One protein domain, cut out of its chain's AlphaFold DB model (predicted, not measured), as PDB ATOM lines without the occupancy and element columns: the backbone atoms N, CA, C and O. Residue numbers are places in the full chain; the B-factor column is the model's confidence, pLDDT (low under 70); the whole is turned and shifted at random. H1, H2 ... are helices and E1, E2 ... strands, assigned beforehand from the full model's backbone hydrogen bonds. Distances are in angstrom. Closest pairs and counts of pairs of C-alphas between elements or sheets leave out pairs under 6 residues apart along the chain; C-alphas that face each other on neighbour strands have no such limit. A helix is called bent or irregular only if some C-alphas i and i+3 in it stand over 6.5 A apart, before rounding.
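Overview. This is residues 2 to 56, 104 to 191 and 204 to 222 of the 243 residues of an uncharacterized protein of Planctomycetes bacterium (UniProt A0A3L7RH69). A long, twisted sheet makes the body of this domain: E1, E2 and E7 run side by side, and along the other side of E7 lie E6 beside its first part and E5 beside its last part. The helices H2 and H3 pack chiefly on E5, while a small hairpin of E3 and E4, apart from the strands of this sheet, has the short helix H1 packed on its strand E3. The printed part has 162 residues with three named helices and seven named strands, in the order H1 E1 H2 E2 H3 E3 E4 E5 E6 E7, and the class is mixed, helices and strands. Both sheets are antiparallel, and the large one is branched at E7. The whole is compact, with a radius of gyration of the C-alphas of 17.2 A, yet elongated in outline, with spans of 56 by 36 by 28 A.

Along the chain. H1, residues 2 to 7, begins at C-alpha 2 (158.224, 146.195, 199.268) and is 8.7 A long. After residues 8 to 27, which hold no named element, E1 runs over residues 28 to 37, 26.5 A, and bends by 52 degrees at residue 31. H2, residues 40 to 54, is 18.2 A long and irregular, with C-alphas 46 and 49 7.8 A apart. E2, residues 106 to 115, covers 28.6 A. H3, residues 127 to 140, begins at C-alpha 127 (161.582, 164.414, 213.989), is 19.0 A long and only just irregular, with C-alphas 132 and 135 6.55 A apart. E3, residues 150 to 152, and E4, residues 162 to 164, are short. E5 is residues 170 to 178, 21.8 A, and E6 is residues 182 to 186, 12.3 A. E7, residues 208 to 221, is the longest strand at 38.3 A and ends at C-alpha 221 (147.382, 150.274, 198.918).

Arrangement. In the branched sheet, E1 and E2 are antiparallel at 165 degrees, with N 33 and O 110 at 2.9 A. E2 and E7 are antiparallel at 172 degrees, with N 111 and O 217 at 2.8 A. On the other side of E7, its staggered pairing joins residues 208 to 212 to E6, with N 184 and O 210 at 2.9 A, and residues 215 to 221 to E5, with N 174 and O 218 at 2.8 A. E1, E5 and E6 are edge strands. H2 is on this sheet at a height of 8.1 A and runs along the strands, at 24 degrees to E2 on the local plane; its closest C-alphas to E5 are those of Trp 51 and Val 174, 4.8 A. H3 is on it at a height of 6.3 A, only just over E7 with 3 C-alphas, and runs slantwise, at 34 degrees to E7 on the local plane; its closest C-alphas to E5 are those of Val 136 and Pro 173, 5.9 A. H2 and H3 are close but not clearly touching, with the closest C-alphas, of Thr 54 and Arg 132, at 6.9 A. E3 and E4 form a hairpin, with N 151 and O 163 at 2.9 A. The closest C-alphas of H1 and E3 are those of Ala 4 and Val 151, 5.8 A. H1 only grazes the branched sheet, with its residues 2 to 6, and is near H3. In H1 each O i to N i+4 pair is within hydrogen-bond range; in H2 8 of 11 are, and in H3 7 of 10.

Size, cuts and confidence. The two C-alphas farthest apart, those of Pro 157 and Lys 204, are 57.4 A apart. Residues 57 to 103 are not printed, with 25.7 A from C-alpha 56 to C-alpha 104, and residues 192 to 203 are not printed, with 12.7 A from C-alpha 191 to C-alpha 204. The links from H1 to E1 and from E2 to H3 are long. The mean pLDDT of the printed part is 81.6; 25 residues are under 70, among them 142 to 149, 153 to 158, 187 to 191 and 204 to 207.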
ATOM      1  N   LEU A   2     156.923 146.046 198.577       77.19
ATOM      2  CA  LEU A   2     158.224 146.195 199.268       77.19
ATOM      3  C   LEU A   2     159.310 146.930 198.452       77.19
ATOM      4  O   LEU A   2     159.988 147.800 198.980       77.19
ATOM      5  N   ARG A   3     159.434 146.648 197.145       76.38
ATOM      6  CA  ARG A   3     160.366 147.380 196.259       76.38
ATOM      7  C   ARG A   3     160.052 148.874 196.138       76.38
ATOM      8  O   ARG A   3     160.978 149.655 196.012       76.38
ATOM      9  N   ALA A   4     158.769 149.238 196.167       76.19
ATOM     10  CA  ALA A   4     158.333 150.632 196.108       76.19
ATOM     11  C   ALA A   4     158.624 151.355 197.425       76.19
ATOM     12  O   ALA A   4     159.105 152.473 197.418       76.19
ATOM     13  N   VAL A   5     158.391 150.694 198.563       79.19
ATOM     14  CA  VAL A   5     158.760 151.256 199.868       79.19
ATOM     15  C   VAL A   5     160.270 151.464 199.948       79.19
ATOM     16  O   VAL A   5     160.705 152.534 200.340       79.19
ATOM     17  N   ASN A   6     161.064 150.475 199.527       81.62
ATOM     18  CA  ASN A   6     162.523 150.558 199.584       81.62
ATOM     19  C   ASN A   6     163.118 151.620 198.653       81.62
ATOM     20  O   ASN A   6     164.167 152.163 198.982       81.62
ATOM     21  N   SER A   7     162.505 151.889 197.493       80.38
ATOM     22  CA  SER A   7     162.974 152.986 196.639       80.38
ATOM     23  C   SER A   7     162.754 154.326 197.329       80.38
ATOM     24  O   SER A   7     163.696 155.094 197.405       80.38
ATOM     25  N   LEU A   8     161.579 154.519 197.945       82.00
ATOM     26  CA  LEU A   8     161.179 155.770 198.599       82.00
ATOM     27  C   LEU A   8     161.921 156.093 199.902       82.00
ATOM     28  O   LEU A   8     161.696 157.160 200.486       82.00
ATOM     29  N   LEU A   9     162.734 155.170 200.421       84.69
ATOM     30  CA  LEU A   9     163.547 155.459 201.596       84.69
ATOM     31  C   LEU A   9     164.613 156.483 201.205       84.69
ATOM     32  O   LEU A   9     165.269 156.303 200.179       84.69
ATOM     33  N   PRO A  10     164.823 157.538 202.011       83.25
ATOM     34  CA  PRO A  10     165.872 158.493 201.714       83.25
ATOM     35  C   PRO A  10     167.222 157.771 201.733       83.25
ATOM     36  O   PRO A  10     167.468 156.895 202.569       83.25
ATOM     37  N   GLN A  11     168.062 158.116 200.760       82.12
ATOM     38  CA  GLN A  11     169.410 157.585 200.607       82.12
ATOM     39  C   GLN A  11     170.360 158.733 200.293       82.12
ATOM     40  O   GLN A  11     170.046 159.623 199.495       82.12
ATOM     41  N   ASP A  12     171.538 158.701 200.904       81.94
ATOM     42  CA  ASP A  12     172.622 159.591 200.513       81.94
ATOM     43  C   ASP A  12     173.167 159.202 199.127       81.94
ATOM     44  O   ASP A  12     173.124 158.026 198.744       81.94
ATOM     45  N   PRO A  13     173.693 160.164 198.342       76.38
ATOM     46  CA  PRO A  13     174.247 159.865 197.031       76.38
ATOM     47  C   PRO A  13     175.360 158.809 197.121       76.38
ATOM     48  O   PRO A  13     176.169 158.843 198.056       76.38
ATOM     49  N   PRO A  14     175.456 157.892 196.143       75.75
ATOM     50  CA  PRO A  14     176.442 156.821 196.180       75.75
ATOM     51  C   PRO A  14     177.860 157.397 196.267       75.75
ATOM     52  O   PRO A  14     178.266 158.214 195.442       75.75
ATOM     53  N   GLY A  15     178.614 156.967 197.283       75.88
ATOM     54  CA  GLY A  15     179.977 157.439 197.543       75.88
ATOM     55  C   GLY A  15     180.079 158.778 198.282       75.88
ATOM     56  O   GLY A  15     181.193 159.230 198.524       75.88
ATOM     57  N   ASN A  16     178.955 159.392 198.669       81.44
ATOM     58  CA  ASN A  16     178.907 160.657 199.407       81.44
ATOM     59  C   ASN A  16     178.075 160.547 200.697       81.44
ATOM     60  O   ASN A  16     177.327 161.459 201.046       81.44
ATOM     61  N   ALA A  17     178.173 159.407 201.383       80.94
ATOM     62  CA  ALA A  17     177.545 159.232 202.685       80.94
ATOM     63  C   ALA A  17     178.344 160.000 203.757       80.94
ATOM     64  O   ALA A  17     179.567 159.824 203.833       80.94
ATOM     65  N   PRO A  18     177.688 160.819 204.597       83.62
ATOM     66  CA  PRO A  18     178.338 161.473 205.725       83.62
ATOM     67  C   PRO A  18     179.061 160.485 206.652       83.62
ATOM     68  O   PRO A  18     178.592 159.368 206.914       83.62
ATOM     69  N   ALA A  19     180.213 160.920 207.170       79.62
ATOM     70  CA  ALA A  19     180.984 160.154 208.149       79.62
ATOM     71  C   ALA A  19     180.216 160.010 209.473       79.62
ATOM     72  O   ALA A  19     180.247 158.953 210.103       79.62
ATOM     73  N   GLU A  20     179.495 161.060 209.864       80.69
ATOM     74  CA  GLU A  20     178.652 161.080 211.053       80.69
ATOM     75  C   GLU A  20     177.307 160.408 210.762       80.69
ATOM     76  O   GLU A  20     176.580 160.805 209.854       80.69
ATOM     77  N   LEU A  21     176.955 159.388 211.553       82.19
ATOM     78  CA  LEU A  21     175.698 158.645 211.379       82.19
ATOM     79  C   LEU A  21     174.456 159.534 211.523       82.19
ATOM     80  O   LEU A  21     173.437 159.261 210.900       82.19
ATOM     81  N   ALA A  22     174.535 160.590 212.336       84.81
ATOM     82  CA  ALA A  22     173.429 161.517 212.548       84.81
ATOM     83  C   ALA A  22     173.102 162.360 211.305       84.81
ATOM     84  O   ALA A  22     171.952 162.763 211.131       84.81
ATOM     85  N   ASP A  23     174.094 162.605 210.448       85.56
ATOM     86  CA  ASP A  23     173.953 163.444 209.254       85.56
ATOM     87  C   ASP A  23     173.440 162.667 208.045       85.56
ATOM     88  O   ASP A  23     173.001 163.264 207.058       85.56
ATOM     89  N   ARG A  24     173.467 161.333 208.122       87.44
ATOM     90  CA  ARG A  24     172.962 160.471 207.060       87.44
ATOM     91  C   ARG A  24     171.468 160.658 206.883       87.44
ATOM     92  O   ARG A  24     170.700 160.724 207.849       87.44
ATOM     93  N   LYS A  25     171.040 160.714 205.628       87.38
ATOM     94  CA  LYS A  25     169.627 160.838 205.273       87.38
ATOM     95  C   LYS A  25     169.025 159.454 205.124       87.38
ATOM     96  O   LYS A  25     168.675 159.052 204.025       87.38
ATOM     97  N   GLU A  26     168.901 158.742 206.235       88.12
ATOM     98  CA  GLU A  26     168.421 157.361 206.260       88.12
ATOM     99  C   GLU A  26     167.195 157.220 207.174       88.12
ATOM    100  O   GLU A  26     167.080 157.873 208.215       88.12
ATOM    101  N   LEU A  27     166.273 156.341 206.780       91.12
ATOM    102  CA  LEU A  27     165.208 155.825 207.639       91.12
ATOM    103  C   LEU A  27     165.427 154.323 207.813       91.12
ATOM    104  O   LEU A  27     165.480 153.583 206.830       91.12
ATOM    105  N   HIS A  28     165.503 153.861 209.057       89.88
ATOM    106  CA  HIS A  28     165.594 152.441 209.374       89.88
ATOM    107  C   HIS A  28     164.189 151.891 209.611       89.88
ATOM    108  O   HIS A  28     163.475 152.372 210.488       89.88
ATOM    109  N   ILE A  29     163.783 150.891 208.829       91.94
ATOM    110  CA  ILE A  29     162.489 150.218 208.993       91.94
ATOM    111  C   ILE A  29     162.704 148.951 209.819       91.94
ATOM    112  O   ILE A  29     163.368 148.020 209.372       91.94
ATOM    113  N   ASP A  30     162.126 148.923 211.016       91.25
ATOM    114  CA  ASP A  30     162.245 147.814 211.966       91.25
ATOM    115  C   ASP A  30     161.194 146.730 211.700       91.25
ATOM    116  O   ASP A  30     161.448 145.535 211.865       91.25
ATOM    117  N   ARG A  31     159.989 147.145 211.295       92.06
ATOM    118  CA  ARG A  31     158.853 146.248 211.074       92.06
ATOM    119  C   ARG A  31     157.937 146.778 209.978       92.06
ATOM    120  O   ARG A  31     157.705 147.981 209.884       92.06
ATOM    121  N   MET A  32     157.398 145.859 209.180       92.94
ATOM    122  CA  MET A  32     156.353 146.133 208.199       92.94
ATOM    123  C   MET A  32     155.223 145.116 208.351       92.94
ATOM    124  O   MET A  32     155.453 143.919 208.176       92.94
ATOM    125  N   ASP A  33     154.012 145.595 208.618       92.69
ATOM    126  CA  ASP A  33     152.790 144.791 208.659       92.69
ATOM    127  C   ASP A  33     151.857 145.156 207.506       92.69
ATOM    128  O   ASP A  33     151.939 146.234 206.915       92.69
ATOM    129  N   CYS A  34     150.971 144.224 207.164       91.94
ATOM    130  CA  CYS A  34     150.009 144.385 206.086       91.94
ATOM    131  C   CYS A  34     148.685 143.736 206.489       91.94
ATOM    132  O   CYS A  34     148.644 142.534 206.756       91.94
ATOM    133  N   GLU A  35     147.610 144.516 206.494       93.06
ATOM    134  CA  GLU A  35     146.266 144.051 206.826       93.06
ATOM    135  C   GLU A  35     145.295 144.374 205.687       93.06
ATOM    136  O   GLU A  35     145.312 145.464 205.116       93.06
ATOM    137  N   TYR A  36     144.448 143.408 205.331       92.06
ATOM    138  CA  TYR A  36     143.413 143.605 204.321       92.06
ATOM    139  C   TYR A  36     142.152 144.204 204.942       92.06
ATOM    140  O   TYR A  36     141.602 143.660 205.898       92.06
ATOM    141  N   PHE A  37     141.629 145.252 204.314       90.44
ATOM    142  CA  PHE A  37     140.361 145.871 204.672       90.44
ATOM    143  C   PHE A  37     139.353 145.683 203.534       90.44
ATOM    144  O   PHE A  37     139.635 146.063 202.394       90.44
ATOM    145  N   PRO A  38     138.141 145.163 203.811       89.19
ATOM    146  CA  PRO A  38     137.078 145.106 202.807       89.19
ATOM    147  C   PRO A  38     136.563 146.503 202.432       89.19
ATOM    148  O   PRO A  38     136.015 146.686 201.345       89.19
ATOM    149  N   ASP A  39     136.747 147.478 203.325       90.69
ATOM    150  CA  ASP A  39     136.477 148.888 203.084       90.69
ATOM    151  C   ASP A  39     137.466 149.767 203.859       90.69
ATOM    152  O   ASP A  39     137.411 149.852 205.089       90.69
ATOM    153  N   LEU A  40     138.367 150.423 203.127       92.12
ATOM    154  CA  LEU A  40     139.380 151.323 203.678       92.12
ATOM    155  C   LEU A  40     138.793 152.578 204.325       92.12
ATOM    156  O   LEU A  40     139.481 153.201 205.130       92.12
ATOM    157  N   ALA A  41     137.528 152.919 204.054       92.75
ATOM    158  CA  ALA A  41     136.874 154.035 204.729       92.75
ATOM    159  C   ALA A  41     136.856 153.834 206.254       92.75
ATOM    160  O   ALA A  41     137.044 154.787 207.003       92.75
ATOM    161  N   ARG A  42     136.716 152.582 206.721       91.50
ATOM    162  CA  ARG A  42     136.734 152.244 208.155       91.50
ATOM    163  C   ARG A  42     138.077 152.549 208.809       91.50
ATOM    164  O   ARG A  42     138.104 153.069 209.917       91.50
ATOM    165  N   TRP A  43     139.166 152.220 208.119       94.06
ATOM    166  CA  TRP A  43     140.512 152.562 208.564       94.06
ATOM    167  C   TRP A  43     140.724 154.076 208.520       94.06
ATOM    168  O   TRP A  43     141.145 154.666 209.507       94.06
ATOM    169  N   PHE A  44     140.369 154.735 207.416       92.62
ATOM    170  CA  PHE A  44     140.622 156.165 207.270       92.62
ATOM    171  C   PHE A  44     139.894 157.004 208.323       92.62
ATOM    172  O   PHE A  44     140.480 157.934 208.867       92.62
ATOM    173  N   SER A  45     138.659 156.641 208.681       91.62
ATOM    174  CA  SER A  45     137.917 157.321 209.747       91.62
ATOM    175  C   SER A  45     138.624 157.287 211.106       91.62
ATOM    176  O   SER A  45     138.431 158.210 211.891       91.62
ATOM    177  N   SER A  46     139.444 156.269 211.407       90.19
ATOM    178  CA  SER A  46     140.198 156.227 212.670       90.19
ATOM    179  C   SER A  46     141.482 157.061 212.637       90.19
ATOM    180  O   SER A  46     141.956 157.484 213.688       90.19
ATOM    181  N   VAL A  47     142.028 157.334 211.447       91.50
ATOM    182  CA  VAL A  47     143.301 158.052 211.269       91.50
ATOM    183  C   VAL A  47     143.147 159.446 210.656       91.50
ATOM    184  O   VAL A  47     144.143 160.145 210.507       91.50
ATOM    185  N   GLU A  48     141.929 159.897 210.340       89.00
ATOM    186  CA  GLU A  48     141.651 161.172 209.650       89.00
ATOM    187  C   GLU A  48     142.309 162.375 210.348       89.00
ATOM    188  O   GLU A  48     142.955 163.205 209.705       89.00
ATOM    189  N   GLN A  49     142.219 162.443 211.679       87.88
ATOM    190  CA  GLN A  49     142.831 163.523 212.459       87.88
ATOM    191  C   GLN A  49     144.367 163.480 212.409       87.88
ATOM    192  O   GLN A  49     145.020 164.524 212.335       87.88
ATOM    193  N   ALA A  50     144.960 162.286 212.458       87.88
ATOM    194  CA  ALA A  50     146.406 162.109 212.339       87.88
ATOM    195  C   ALA A  50     146.882 162.408 210.909       87.88
ATOM    196  O   ALA A  50     147.951 162.984 210.706       87.88
ATOM    197  N   TRP A  51     146.063 162.084 209.908       88.56
ATOM    198  CA  TRP A  51     146.331 162.382 208.508       88.56
ATOM    199  C   TRP A  51     146.365 163.897 208.272       88.56
ATOM    200  O   TRP A  51     147.340 164.399 207.719       88.56
ATOM    201  N   ALA A  52     145.401 164.650 208.809       86.44
ATOM    202  CA  ALA A  52     145.410 166.115 208.744       86.44
ATOM    203  C   ALA A  52     146.656 166.741 209.406       86.44
ATOM    204  O   ALA A  52     147.213 167.709 208.898       86.44
ATOM    205  N   GLN A  53     147.144 166.165 210.511       85.88
ATOM    206  CA  GLN A  53     148.389 166.596 211.169       85.88
ATOM    207  C   GLN A  53     149.657 166.156 210.427       85.88
ATOM    208  O   GLN A  53     150.730 166.737 210.604       85.88
ATOM    209  N   THR A  54     149.572 165.089 209.637       82.75
ATOM    210  CA  THR A  54     150.677 164.631 208.791       82.75
ATOM    211  C   THR A  54     150.851 165.574 207.604       82.75
ATOM    212  O   THR A  54     151.989 165.864 207.241       82.75
ATOM    213  N   HIS A  55     149.744 166.119 207.092       80.44
ATOM    214  CA  HIS A  55     149.679 167.027 205.943       80.44
ATOM    215  C   HIS A  55     149.124 168.401 206.338       80.44
ATOM    216  O   HIS A  55     148.046 168.772 205.870       80.44
ATOM    217  N   PRO A  56     149.806 169.168 207.207       65.06
ATOM    218  CA  PRO A  56     149.372 170.525 207.489       65.06
ATOM    219  C   PRO A  56     149.428 171.314 206.178       65.06
ATOM    220  O   PRO A  56     150.498 171.478 205.595       65.06
ATOM    221  N   GLY A 104     136.414 151.406 199.568       88.44
ATOM    222  CA  GLY A 104     136.405 150.071 198.984       88.44
ATOM    223  C   GLY A 104     137.601 149.229 199.432       88.44
ATOM    224  O   GLY A 104     138.347 149.636 200.326       88.44
ATOM    225  N   PRO A 105     137.763 148.030 198.850       90.38
ATOM    226  CA  PRO A 105     138.726 147.063 199.342       90.38
ATOM    227  C   PRO A 105     140.161 147.502 199.065       90.38
ATOM    228  O   PRO A 105     140.459 148.129 198.042       90.38
ATOM    229  N   GLY A 106     141.059 147.122 199.963       90.88
ATOM    230  CA  GLY A 106     142.482 147.371 199.819       90.88
ATOM    231  C   GLY A 106     143.265 146.884 201.023       90.88
ATOM    232  O   GLY A 106     142.753 146.159 201.872       90.88
ATOM    233  N   TRP A 107     144.524 147.283 201.075       93.44
ATOM    234  CA  TRP A 107     145.450 146.907 202.130       93.44
ATOM    235  C   TRP A 107     145.874 148.149 202.900       93.44
ATOM    236  O   TRP A 107     146.050 149.207 202.301       93.44
ATOM    237  N   VAL A 108     146.060 148.015 204.204       94.25
ATOM    238  CA  VAL A 108     146.753 148.992 205.041       94.25
ATOM    239  C   VAL A 108     148.125 148.424 205.348       94.25
ATOM    240  O   VAL A 108     148.247 147.275 205.773       94.25
ATOM    241  N   ILE A 109     149.153 149.220 205.086       94.12
ATOM    242  CA  ILE A 109     150.539 148.892 205.378       94.12
ATOM    243  C   ILE A 109     150.945 149.732 206.574       94.12
ATOM    244  O   ILE A 109     150.789 150.951 206.532       94.12
ATOM    245  N   GLU A 110     151.486 149.094 207.603       95.25
ATOM    246  CA  GLU A 110     152.102 149.766 208.743       95.25
ATOM    247  C   GLU A 110     153.615 149.586 208.679       95.25
ATOM    248  O   GLU A 110     154.112 148.474 208.519       95.25
ATOM    249  N   LEU A 111     154.345 150.689 208.801       93.88
ATOM    250  CA  LEU A 111     155.792 150.737 208.918       93.88
ATOM    251  C   LEU A 111     156.143 151.272 210.300       93.88
ATOM    252  O   LEU A 111     155.792 152.400 210.640       93.88
ATOM    253  N   THR A 112     156.879 150.481 211.071       94.12
ATOM    254  CA  THR A 112     157.561 150.959 212.275       94.12
ATOM    255  C   THR A 112     159.026 151.160 211.944       94.12
ATOM    256  O   THR A 112     159.662 150.273 211.367       94.12
ATOM    257  N   GLY A 113     159.568 152.313 212.312       93.25
ATOM    258  CA  GLY A 113     160.961 152.622 212.044       93.25
ATOM    259  C   GLY A 113     161.524 153.712 212.935       93.25
ATOM    260  O   GLY A 113     160.844 154.268 213.800       93.25
ATOM    261  N   HIS A 114     162.791 154.025 212.698       93.44
ATOM    262  CA  HIS A 114     163.510 155.069 213.404       93.44
ATOM    263  C   HIS A 114     164.528 155.781 212.510       93.44
ATOM    264  O   HIS A 114     164.925 155.281 211.460       93.44
ATOM    265  N   HIS A 115     164.965 156.965 212.935       92.88
ATOM    266  CA  HIS A 115     166.067 157.687 212.298       92.88
ATOM    267  C   HIS A 115     166.898 158.471 213.315       92.88
ATOM    268  O   HIS A 115     166.426 158.791 214.413       92.88
ATOM    269  N   PHE A 116     168.135 158.801 212.929       91.62
ATOM    270  CA  PHE A 116     169.083 159.568 213.747       91.62
ATOM    271  C   PHE A 116     169.250 161.032 213.306       91.62
ATOM    272  O   PHE A 116     169.955 161.793 213.965       91.62
ATOM    273  N   HIS A 117     168.548 161.445 212.244       87.62
ATOM    274  CA  HIS A 117     168.544 162.806 211.691       87.62
ATOM    275  C   HIS A 117     167.818 163.826 212.600       87.62
ATOM    276  O   HIS A 117     166.731 164.309 212.281       87.62
ATOM    277  N   ASN A 118     168.364 164.075 213.796       89.06
ATOM    278  CA  ASN A 118     167.735 164.885 214.855       89.06
ATOM    279  C   ASN A 118     168.702 165.848 215.572       89.06
ATOM    280  O   ASN A 118     168.370 166.387 216.631       89.06
ATOM    281  N   GLU A 119     169.911 166.042 215.046       88.75
ATOM    282  CA  GLU A 119     170.818 167.072 215.564       88.75
ATOM    283  C   GLU A 119     170.311 168.500 215.342       88.75
ATOM    284  O   GLU A 119     169.483 168.762 214.473       88.75
ATOM    285  N   ASP A 120     170.792 169.443 216.158       86.06
ATOM    286  CA  ASP A 120     170.247 170.805 216.189       86.06
ATOM    287  C   ASP A 120     170.434 171.557 214.862       86.06
ATOM    288  O   ASP A 120     169.592 172.385 214.512       86.06
ATOM    289  N   HIS A 121     171.482 171.234 214.097       86.12
ATOM    290  CA  HIS A 121     171.710 171.776 212.754       86.12
ATOM    291  C   HIS A 121     170.746 171.232 211.697       86.12
ATOM    292  O   HIS A 121     170.630 171.832 210.632       86.12
ATOM    293  N   HIS A 122     170.015 170.149 211.979       85.50
ATOM    294  CA  HIS A 122     168.983 169.627 211.081       85.50
ATOM    295  C   HIS A 122     167.668 170.398 211.170       85.50
ATOM    296  O   HIS A 122     166.788 170.193 210.337       85.50
ATOM    297  N   LYS A 123     167.497 171.303 212.142       86.12
ATOM    298  CA  LYS A 123     166.278 172.118 212.249       86.12
ATOM    299  C   LYS A 123     166.058 172.958 210.978       86.12
ATOM    300  O   LYS A 123     167.003 173.568 210.485       86.12
ATOM    301  N   PRO A 124     164.811 173.044 210.471       85.56
ATOM    302  CA  PRO A 124     163.575 172.464 211.019       85.56
ATOM    303  C   PRO A 124     163.297 171.010 210.585       85.56
ATOM    304  O   PRO A 124     162.315 170.417 211.023       85.56
ATOM    305  N   ASN A 125     164.137 170.426 209.732       87.56
ATOM    306  CA  ASN A 125     163.979 169.103 209.132       87.56
ATOM    307  C   ASN A 125     164.436 167.959 210.059       87.56
ATOM    308  O   ASN A 125     165.314 167.180 209.717       87.56
ATOM    309  N   GLN A 126     163.824 167.857 211.235       87.50
ATOM    310  CA  GLN A 126     164.061 166.799 212.225       87.50
ATOM    311  C   GLN A 126     162.731 166.148 212.631       87.50
ATOM    312  O   GLN A 126     161.665 166.622 212.232       87.50
ATOM    313  N   THR A 127     162.774 165.091 213.444       90.06
ATOM    314  CA  THR A 127     161.582 164.414 213.989       90.06
ATOM    315  C   THR A 127     160.543 164.070 212.904       90.06
ATOM    316  O   THR A 127     160.897 163.629 211.810       90.06
ATOM    317  N   ALA A 128     159.251 164.305 213.155       89.75
ATOM    318  CA  ALA A 128     158.184 164.060 212.188       89.75
ATOM    319  C   ALA A 128     158.383 164.840 210.881       89.75
ATOM    320  O   ALA A 128     157.926 164.384 209.837       89.75
ATOM    321  N   GLN A 129     159.045 166.003 210.911       90.62
ATOM    322  CA  GLN A 129     159.251 166.799 209.702       90.62
ATOM    323  C   GLN A 129     160.174 166.095 208.707       90.62
ATOM    324  O   GLN A 129     159.909 166.157 207.509       90.62
ATOM    325  N   PHE A 130     161.188 165.373 209.191       90.12
ATOM    326  CA  PHE A 130     162.050 164.559 208.337       90.12
ATOM    327  C   PHE A 130     161.271 163.411 207.680       90.12
ATOM    328  O   PHE A 130     161.379 163.190 206.477       90.12
ATOM    329  N   VAL A 131     160.407 162.724 208.435       91.19
ATOM    330  CA  VAL A 131     159.533 161.662 207.897       91.19
ATOM    331  C   VAL A 131     158.546 162.229 206.863       91.19
ATOM    332  O   VAL A 131     158.338 161.631 205.806       91.19
ATOM    333  N   ARG A 132     157.978 163.416 207.129       90.38
ATOM    334  CA  ARG A 132     157.081 164.133 206.207       90.38
ATOM    335  C   ARG A 132     157.775 164.513 204.898       90.38
ATOM    336  O   ARG A 132     157.233 164.278 203.822       90.38
ATOM    337  N   SER A 133     158.966 165.103 204.986       87.81
ATOM    338  CA  SER A 133     159.705 165.627 203.832       87.81
ATOM    339  C   SER A 133     160.345 164.536 202.963       87.81
ATOM    340  O   SER A 133     160.714 164.821 201.823       87.81
ATOM    341  N   THR A 134     160.439 163.303 203.477       89.25
ATOM    342  CA  THR A 134     161.027 162.141 202.796       89.25
ATOM    343  C   THR A 134     159.953 161.141 202.357       89.25
ATOM    344  O   THR A 134     159.279 161.367 201.351       89.25
ATOM    345  N   ILE A 135     159.755 160.050 203.102       88.31
ATOM    346  CA  ILE A 135     158.914 158.918 202.700       88.31
ATOM    347  C   ILE A 135     157.454 159.329 202.475       88.31
ATOM    348  O   ILE A 135     156.835 158.877 201.518       88.31
ATOM    349  N   VAL A 136     156.898 160.226 203.295       87.88
ATOM    350  CA  VAL A 136     155.507 160.692 203.143       87.88
ATOM    351  C   VAL A 136     155.342 161.498 201.853       87.88
ATOM    352  O   VAL A 136     154.407 161.242 201.095       87.88
ATOM    353  N   LYS A 137     156.263 162.429 201.572       86.06
ATOM    354  CA  LYS A 137     156.296 163.182 200.312       86.06
ATOM    355  C   LYS A 137     156.437 162.245 199.110       86.06
ATOM    356  O   LYS A 137     155.719 162.408 198.129       86.06
ATOM    357  N   GLY A 138     157.312 161.244 199.206       82.81
ATOM    358  CA  GLY A 138     157.509 160.234 198.166       82.81
ATOM    359  C   GLY A 138     156.259 159.387 197.893       82.81
ATOM    360  O   GLY A 138     155.894 159.175 196.740       82.81
ATOM    361  N   LEU A 139     155.544 158.973 198.945       83.94
ATOM    362  CA  LEU A 139     154.280 158.230 198.837       83.94
ATOM    363  C   LEU A 139     153.146 159.060 198.210       83.94
ATOM    364  O   LEU A 139     152.224 158.484 197.638       83.94
ATOM    365  N   LEU A 140     153.198 160.392 198.323       80.06
ATOM    366  CA  LEU A 140     152.221 161.315 197.735       80.06
ATOM    367  C   LEU A 140     152.562 161.783 196.316       80.06
ATOM    368  O   LEU A 140     151.732 162.451 195.701       80.06
ATOM    369  N   ALA A 141     153.750 161.474 195.794       71.12
ATOM    370  CA  ALA A 141     154.156 161.900 194.460       71.12
ATOM    371  C   ALA A 141     153.239 161.262 193.395       71.12
ATOM    372  O   ALA A 141     153.368 160.085 193.044       71.12
ATOM    373  N   GLY A 142     152.253 162.048 192.950       55.22
ATOM    374  CA  GLY A 142     151.185 161.643 192.034       55.22
ATOM    375  C   GLY A 142     151.626 161.614 190.578       55.22
ATOM    376  O   GLY A 142     151.459 160.608 189.889       55.22
ATOM    377  N   GLU A 143     152.249 162.708 190.152       54.50
ATOM    378  CA  GLU A 143     152.692 162.930 188.782       54.50
ATOM    379  C   GLU A 143     154.211 162.780 188.675       54.50
ATOM    380  O   GLU A 143     154.932 163.115 189.626       54.50
ATOM    381  N   PRO A 144     154.717 162.276 187.537       52.56
ATOM    382  CA  PRO A 144     156.139 162.196 187.300       52.56
ATOM    383  C   PRO A 144     156.715 163.603 187.071       52.56
ATOM    384  O   PRO A 144     156.869 164.047 185.936       52.56
ATOM    385  N   GLU A 145     157.011 164.333 188.144       54.16
ATOM    386  CA  GLU A 145     157.857 165.525 188.061       54.16
ATOM    387  C   GLU A 145     159.327 165.118 187.891       54.16
ATOM    388  O   GLU A 145     159.719 163.993 188.215       54.16
ATOM    389  N   GLU A 146     160.157 166.014 187.365       44.75
ATOM    390  CA  GLU A 146     161.590 165.779 187.180       44.75
ATOM    391  C   GLU A 146     162.245 165.452 188.540       44.75
ATOM    392  O   GLU A 146     162.358 166.308 189.415       44.75
ATOM    393  N   GLY A 147     162.610 164.179 188.753       51.59
ATOM    394  CA  GLY A 147     163.119 163.668 190.037       51.59
ATOM    395  C   GLY A 147     162.125 162.852 190.879       51.59
ATOM    396  O   GLY A 147     162.466 162.435 191.983       51.59
ATOM    397  N   SER A 148     160.916 162.593 190.380       57.00
ATOM    398  CA  SER A 148     159.981 161.634 190.978       57.00
ATOM    399  C   SER A 148     160.502 160.196 190.865       57.00
ATOM    400  O   SER A 148     161.020 159.765 189.833       57.00
ATOM    401  N   GLU A 149     160.377 159.434 191.949       62.94
ATOM    402  CA  GLU A 149     160.844 158.054 191.968       62.94
ATOM    403  C   GLU A 149     159.851 157.115 191.289       62.94
ATOM    404  O   GLU A 149     158.743 156.859 191.769       62.94
ATOM    405  N   GLU A 150     160.280 156.564 190.160       72.38
ATOM    406  CA  GLU A 150     159.529 155.543 189.452       72.38
ATOM    407  C   GLU A 150     159.935 154.141 189.897       72.38
ATOM    408  O   GLU A 150     161.113 153.771 189.915       72.38
ATOM    409  N   VAL A 151     158.935 153.305 190.157       70.69
ATOM    410  CA  VAL A 151     159.141 151.911 190.540       70.69
ATOM    411  C   VAL A 151     158.852 151.018 189.347       70.69
ATOM    412  O   VAL A 151     157.811 151.128 188.697       70.69
ATOM    413  N   GLN A 152     159.759 150.083 189.063       74.19
ATOM    414  CA  GLN A 152     159.502 149.067 188.051       74.19
ATOM    415  C   GLN A 152     158.458 148.062 188.555       74.19
ATOM    416  O   GLN A 152     158.664 147.336 189.538       74.19
ATOM    417  N   VAL A 153     157.337 147.973 187.846       68.06
ATOM    418  CA  VAL A 153     156.275 147.017 188.152       68.06
ATOM    419  C   VAL A 153     156.770 145.607 187.857       68.06
ATOM    420  O   VAL A 153     157.273 145.309 186.777       68.06
ATOM    421  N   SER A 154     156.627 144.717 188.832       65.81
ATOM    422  CA  SER A 154     157.179 143.359 188.749       65.81
ATOM    423  C   SER A 154     156.178 142.316 188.241       65.81
ATOM    424  O   SER A 154     156.591 141.229 187.855       65.81
ATOM    425  N   ALA A 155     154.877 142.622 188.256       60.16
ATOM    426  CA  ALA A 155     153.810 141.689 187.897       60.16
ATOM    427  C   ALA A 155     152.546 142.422 187.409       60.16
ATOM    428  O   ALA A 155     152.328 143.584 187.745       60.16
ATOM    429  N   GLY A 156     151.699 141.720 186.652       64.38
ATOM    430  CA  GLY A 156     150.447 142.250 186.098       64.38
ATOM    431  C   GLY A 156     150.603 142.891 184.711       64.38
ATOM    432  O   GLY A 156     151.684 142.841 184.127       64.38
ATOM    433  N   PRO A 157     149.541 143.515 184.168       61.34
ATOM    434  CA  PRO A 157     149.535 144.078 182.808       61.34
ATOM    435  C   PRO A 157     150.579 145.178 182.555       61.34
ATOM    436  O   PRO A 157     150.871 145.514 181.410       61.34
ATOM    437  N   LEU A 158     151.132 145.755 183.625       63.47
ATOM    438  CA  LEU A 158     152.169 146.783 183.575       63.47
ATOM    439  C   LEU A 158     153.567 146.240 183.907       63.47
ATOM    440  O   LEU A 158     154.491 147.036 184.036       63.47
ATOM    441  N   ALA A 159     153.752 144.920 184.037       71.50
ATOM    442  CA  ALA A 159     155.052 144.323 184.341       71.50
ATOM    443  C   ALA A 159     156.152 144.826 183.387       71.50
ATOM    444  O   ALA A 159     155.972 144.879 182.172       71.50
ATOM    445  N   GLY A 160     157.290 145.220 183.956       69.56
ATOM    446  CA  GLY A 160     158.422 145.798 183.236       69.56
ATOM    447  C   GLY A 160     158.340 147.312 183.015       69.56
ATOM    448  O   GLY A 160     159.371 147.909 182.714       69.56
ATOM    449  N   LYS A 161     157.174 147.947 183.209       74.62
ATOM    450  CA  LYS A 161     157.014 149.404 183.087       74.62
ATOM    451  C   LYS A 161     157.413 150.125 184.370       74.62
ATOM    452  O   LYS A 161     157.302 149.574 185.466       74.62
ATOM    453  N   ARG A 162     157.856 151.367 184.208       76.19
ATOM    454  CA  ARG A 162     158.086 152.327 185.287       76.19
ATOM    455  C   ARG A 162     156.813 153.134 185.512       76.19
ATOM    456  O   ARG A 162     156.164 153.530 184.547       76.19
ATOM    457  N   VAL A 163     156.414 153.263 186.769       70.25
ATOM    458  CA  VAL A 163     155.207 153.983 187.191       70.25
ATOM    459  C   VAL A 163     155.487 154.701 188.506       70.25
ATOM    460  O   VAL A 163     156.326 154.249 189.292       70.25
ATOM    461  N   THR A 164     154.759 155.785 188.759       75.25
ATOM    462  CA  THR A 164     154.793 156.469 190.054       75.25
ATOM    463  C   THR A 164     154.188 155.587 191.144       75.25
ATOM    464  O   THR A 164     153.401 154.667 190.884       75.25
ATOM    465  N   VAL A 165     154.544 155.873 192.393       75.00
ATOM    466  CA  VAL A 165     154.017 155.146 193.552       75.00
ATOM    467  C   VAL A 165     152.507 155.361 193.712       75.00
ATOM    468  O   VAL A 165     151.772 154.407 193.973       75.00
ATOM    469  N   ALA A 166     152.011 156.563 193.423       74.81
ATOM    470  CA  ALA A 166     150.575 156.807 193.333       74.81
ATOM    471  C   ALA A 166     149.913 155.988 192.209       74.81
ATOM    472  O   ALA A 166     148.825 155.440 192.390       74.81
ATOM    473  N   GLY A 167     150.590 155.822 191.066       71.75
ATOM    474  CA  GLY A 167     150.087 155.061 189.921       71.75
ATOM    475  C   GLY A 167     149.861 153.567 190.191       71.75
ATOM    476  O   GLY A 167     149.042 152.943 189.513       71.75
ATOM    477  N   ILE A 168     150.512 152.988 191.210       76.50
ATOM    478  CA  ILE A 168     150.255 151.607 191.679       76.50
ATOM    479  C   ILE A 168     149.209 151.521 192.798       76.50
ATOM    480  O   ILE A 168     148.991 150.436 193.350       76.50
ATOM    481  N   GLY A 169     148.568 152.648 193.114       80.81
ATOM    482  CA  GLY A 169     147.454 152.748 194.045       80.81
ATOM    483  C   GLY A 169     147.871 152.860 195.506       80.81
ATOM    484  O   GLY A 169     147.103 152.485 196.388       80.81
ATOM    485  N   ILE A 170     149.100 153.305 195.774       86.06
ATOM    486  CA  ILE A 170     149.541 153.663 197.124       86.06
ATOM    487  C   ILE A 170     149.101 155.099 197.421       86.06
ATOM    488  O   ILE A 170     149.198 155.968 196.559       86.06
ATOM    489  N   GLY A 171     148.612 155.354 198.633       86.69
ATOM    490  CA  GLY A 171     148.183 156.690 199.030       86.69
ATOM    491  C   GLY A 171     147.846 156.813 200.511       86.69
ATOM    492  O   GLY A 171     147.961 155.860 201.280       86.69
ATOM    493  N   PHE A 172     147.414 158.013 200.896       89.94
ATOM    494  CA  PHE A 172     147.015 158.368 202.263       89.94
ATOM    495  C   PHE A 172     148.056 158.021 203.350       89.94
ATOM    496  O   PHE A 172     147.695 157.408 204.354       89.94
ATOM    497  N   PRO A 173     149.339 158.407 203.199       92.31
ATOM    498  CA  PRO A 173     150.316 158.225 204.265       92.31
ATOM    499  C   PRO A 173     149.937 159.037 205.507       92.31
ATOM    500  O   PRO A 173     149.566 160.207 205.400       92.31
ATOM    501  N   VAL A 174     150.045 158.430 206.683       92.69
ATOM    502  CA  VAL A 174     149.697 159.023 207.975       92.69
ATOM    503  C   VAL A 174     150.659 158.559 209.061       92.69
ATOM    504  O   VAL A 174     150.880 157.365 209.245       92.69
ATOM    505  N   ILE A 175     151.231 159.504 209.803       92.56
ATOM    506  CA  ILE A 175     152.035 159.200 210.988       92.56
ATOM    507  C   ILE A 175     151.061 159.013 212.155       92.56
ATOM    508  O   ILE A 175     150.452 159.979 212.609       92.56
ATOM    509  N   ILE A 176     150.886 157.773 212.616       89.56
ATOM    510  CA  ILE A 176     149.918 157.434 213.677       89.56
ATOM    511  C   ILE A 176     150.531 157.467 215.078       89.56
ATOM    512  O   ILE A 176     149.817 157.600 216.068       89.56
ATOM    513  N   SER A 177     151.855 157.349 215.174       84.81
ATOM    514  CA  SER A 177     152.576 157.429 216.439       84.81
ATOM    515  C   SER A 177     153.983 157.957 216.222       84.81
ATOM    516  O   SER A 177     154.630 157.682 215.208       84.81
ATOM    517  N   SER A 178     154.465 158.702 217.208       81.94
ATOM    518  CA  SER A 178     155.835 159.184 217.265       81.94
ATOM    519  C   SER A 178     156.338 159.225 218.695       81.94
ATOM    520  O   SER A 178     155.612 159.656 219.592       81.94
ATOM    521  N   SER A 179     157.595 158.842 218.904       79.00
ATOM    522  CA  SER A 179     158.256 159.000 220.200       79.00
ATOM    523  C   SER A 179     158.941 160.366 220.326       79.00
ATOM    524  O   SER A 179     159.432 160.895 219.329       79.00
ATOM    525  N   PRO A 180     159.066 160.930 221.545       82.88
ATOM    526  CA  PRO A 180     160.034 161.997 221.779       82.88
ATOM    527  C   PRO A 180     161.446 161.501 221.442       82.88
ATOM    528  O   PRO A 180     161.734 160.306 221.542       82.88
ATOM    529  N   VAL A 181     162.329 162.423 221.054       85.44
ATOM    530  CA  VAL A 181     163.719 162.100 220.710       85.44
ATOM    531  C   VAL A 181     164.431 161.498 221.924       85.44
ATOM    532  O   VAL A 181     164.445 162.089 223.004       85.44
ATOM    533  N   LYS A 182     165.043 160.327 221.741       87.69
ATOM    534  CA  LYS A 182     165.809 159.601 222.761       87.69
ATOM    535  C   LYS A 182     167.284 159.650 222.402       87.69
ATOM    536  O   LYS A 182     167.647 159.383 221.263       87.69
ATOM    537  N   VAL A 183     168.153 159.937 223.366       85.94
ATOM    538  CA  VAL A 183     169.599 159.800 223.153       85.94
ATOM    539  C   VAL A 183     169.984 158.345 223.392       85.94
ATOM    540  O   VAL A 183     169.788 157.828 224.491       85.94
ATOM    541  N   VAL A 184     170.515 157.686 222.367       84.44
ATOM    542  CA  VAL A 184     170.957 156.289 222.419       84.44
ATOM    543  C   VAL A 184     172.467 156.243 222.239       84.44
ATOM    544  O   VAL A 184     172.997 156.868 221.324       84.44
ATOM    545  N   SER A 185     173.158 155.508 223.110       80.69
ATOM    546  CA  SER A 185     174.577 155.193 222.940       80.69
ATOM    547  C   SER A 185     174.715 153.911 222.129       80.69
ATOM    548  O   SER A 185     174.248 152.859 222.567       80.69
ATOM    549  N   ILE A 186     175.367 153.985 220.974       71.56
ATOM    550  CA  ILE A 186     175.700 152.813 220.169       71.56
ATOM    551  C   ILE A 186     177.150 152.444 220.472       71.56
ATOM    552  O   ILE A 186     178.074 153.214 220.203       71.56
ATOM    553  N   VAL A 187     177.345 151.269 221.076       60.03
ATOM    554  CA  VAL A 187     178.679 150.698 221.275       60.03
ATOM    555  C   VAL A 187     179.133 150.162 219.930       60.03
ATOM    556  O   VAL A 187     178.514 149.261 219.365       60.03
ATOM    557  N   SER A 188     180.192 150.751 219.393       51.28
ATOM    558  CA  SER A 188     180.642 150.412 218.056       51.28
ATOM    559  C   SER A 188     181.396 149.079 218.018       51.28
ATOM    560  O   SER A 188     182.612 149.026 218.188       51.28
ATOM    561  N   GLU A 189     180.673 147.988 217.782       47.75
ATOM    562  CA  GLU A 189     181.265 146.752 217.251       47.75
ATOM    563  C   GLU A 189     181.430 146.836 215.712       47.75
ATOM    564  O   GLU A 189     182.329 146.205 215.161       47.75
ATOM    565  N   GLU A 190     180.652 147.687 215.021       46.41
ATOM    566  CA  GLU A 190     180.660 147.847 213.550       46.41
ATOM    567  C   GLU A 190     181.776 148.753 212.982       46.41
ATOM    568  O   GLU A 190     182.161 148.576 211.826       46.41
ATOM    569  N   ILE A 191     182.387 149.666 213.760       47.72
ATOM    570  CA  ILE A 191     183.524 150.492 213.273       47.72
ATOM    571  C   ILE A 191     184.809 149.659 213.072       47.72
ATOM    572  O   ILE A 191     185.756 150.116 212.439       47.72
ATOM    573  N   LYS A 204     188.725 151.947 225.456       51.41
ATOM    574  CA  LYS A 204     187.269 151.861 225.347       51.41
ATOM    575  C   LYS A 204     186.829 152.604 224.080       51.41
ATOM    576  O   LYS A 204     187.178 153.781 223.949       51.41
ATOM    577  N   PRO A 205     186.085 151.975 223.150       53.28
ATOM    578  CA  PRO A 205     185.527 152.706 222.020       53.28
ATOM    579  C   PRO A 205     184.631 153.833 222.559       53.28
ATOM    580  O   PRO A 205     183.907 153.609 223.535       53.28
ATOM    581  N   PRO A 206     184.694 155.049 221.992       55.88
ATOM    582  CA  PRO A 206     183.819 156.128 222.420       55.88
ATOM    583  C   PRO A 206     182.360 155.702 222.219       55.88
ATOM    584  O   PRO A 206     181.983 155.258 221.135       55.88
ATOM    585  N   ASP A 207     181.547 155.825 223.271       64.31
ATOM    586  CA  ASP A 207     180.100 155.626 223.180       64.31
ATOM    587  C   ASP A 207     179.542 156.689 222.219       64.31
ATOM    588  O   ASP A 207     179.491 157.876 222.562       64.31
ATOM    589  N   LEU A 208     179.149 156.288 221.006       77.06
ATOM    590  CA  LEU A 208     178.562 157.206 220.033       77.06
ATOM    591  C   LEU A 208     177.123 157.501 220.455       77.06
ATOM    592  O   LEU A 208     176.264 156.623 220.408       77.06
ATOM    593  N   LYS A 209     176.861 158.736 220.887       83.38
ATOM    594  CA  LYS A 209     175.525 159.184 221.292       83.38
ATOM    595  C   LYS A 209     174.789 159.751 220.087       83.38
ATOM    596  O   LYS A 209     175.245 160.734 219.518       83.38
ATOM    597  N   LEU A 210     173.644 159.168 219.745       86.06
ATOM    598  CA  LEU A 210     172.786 159.634 218.659       86.06
ATOM    599  C   LEU A 210     171.390 159.973 219.175       86.06
ATOM    600  O   LEU A 210     170.827 159.267 220.015       86.06
ATOM    601  N   LYS A 211     170.808 161.043 218.636       89.75
ATOM    602  CA  LYS A 211     169.414 161.427 218.866       89.75
ATOM    603  C   LYS A 211     168.488 160.596 217.969       89.75
ATOM    604  O   LYS A 211     168.333 160.868 216.783       89.75
ATOM    605  N   ARG A 212     167.856 159.570 218.538       91.19
ATOM    606  CA  ARG A 212     166.924 158.656 217.868       91.19
ATOM    607  C   ARG A 212     165.487 159.161 217.948       91.19
ATOM    608  O   ARG A 212     165.014 159.515 219.027       91.19
ATOM    609  N   TYR A 213     164.775 159.110 216.831       92.06
ATOM    610  CA  TYR A 213     163.334 159.339 216.756       92.06
ATOM    611  C   TYR A 213     162.651 158.096 216.191       92.06
ATOM    612  O   TYR A 213     163.034 157.634 215.119       92.06
ATOM    613  N   ASP A 214     161.670 157.559 216.919       92.56
ATOM    614  CA  ASP A 214     160.869 156.403 216.499       92.56
ATOM    615  C   ASP A 214     159.527 156.880 215.934       92.56
ATOM    616  O   ASP A 214     158.888 157.764 216.518       92.56
ATOM    617  N   PHE A 215     159.071 156.259 214.850       94.12
ATOM    618  CA  PHE A 215     157.807 156.578 214.198       94.12
ATOM    619  C   PHE A 215     157.038 155.321 213.790       94.12
ATOM    620  O   PHE A 215     157.616 154.266 213.521       94.12
ATOM    621  N   VAL A 216     155.717 155.474 213.700       95.19
ATOM    622  CA  VAL A 216     154.823 154.512 213.057       95.19
ATOM    623  C   VAL A 216     154.051 155.237 211.960       95.19
ATOM    624  O   VAL A 216     153.332 156.204 212.219       95.19
ATOM    625  N   LEU A 217     154.233 154.775 210.727       94.50
ATOM    626  CA  LEU A 217     153.628 155.310 209.513       94.50
ATOM    627  C   LEU A 217     152.671 154.268 208.939       94.50
ATOM    628  O   LEU A 217     153.066 153.128 208.724       94.50
ATOM    629  N   GLN A 218     151.445 154.666 208.629       95.00
ATOM    630  CA  GLN A 218     150.510 153.835 207.880       95.00
ATOM    631  C   GLN A 218     150.198 154.456 206.522       95.00
ATOM    632  O   GLN A 218     150.216 155.674 206.372       95.00
ATOM    633  N   PHE A 219     149.899 153.632 205.525       93.44
ATOM    634  CA  PHE A 219     149.353 154.075 204.241       93.44
ATOM    635  C   PHE A 219     148.479 152.979 203.635       93.44
ATOM    636  O   PHE A 219     148.634 151.799 203.959       93.44
ATOM    637  N   CYS A 220     147.569 153.348 202.736       91.88
ATOM    638  CA  CYS A 220     146.743 152.367 202.045       91.88
ATOM    639  C   CYS A 220     147.317 152.006 200.673       91.88
ATOM    640  O   CYS A 220     147.918 152.836 199.988       91.88
ATOM    641  N   TRP A 221     147.077 150.770 200.249       90.56
ATOM    642  CA  TRP A 221     147.382 150.274 198.918       90.56
ATOM    643  C   TRP A 221     146.147 149.620 198.296       90.56
ATOM    644  O   TRP A 221     145.641 148.605 198.778       90.56
ATOM    645  N   GLN A 222     145.674 150.197 197.195       87.62
ATOM    646  CA  GLN A 222     144.576 149.694 196.376       87.62
ATOM    647  C   GLN A 222     145.123 149.346 194.990       87.62
ATOM    648  O   GLN A 222     145.221 150.238 194.153       87.62
TER     649      GLN A 222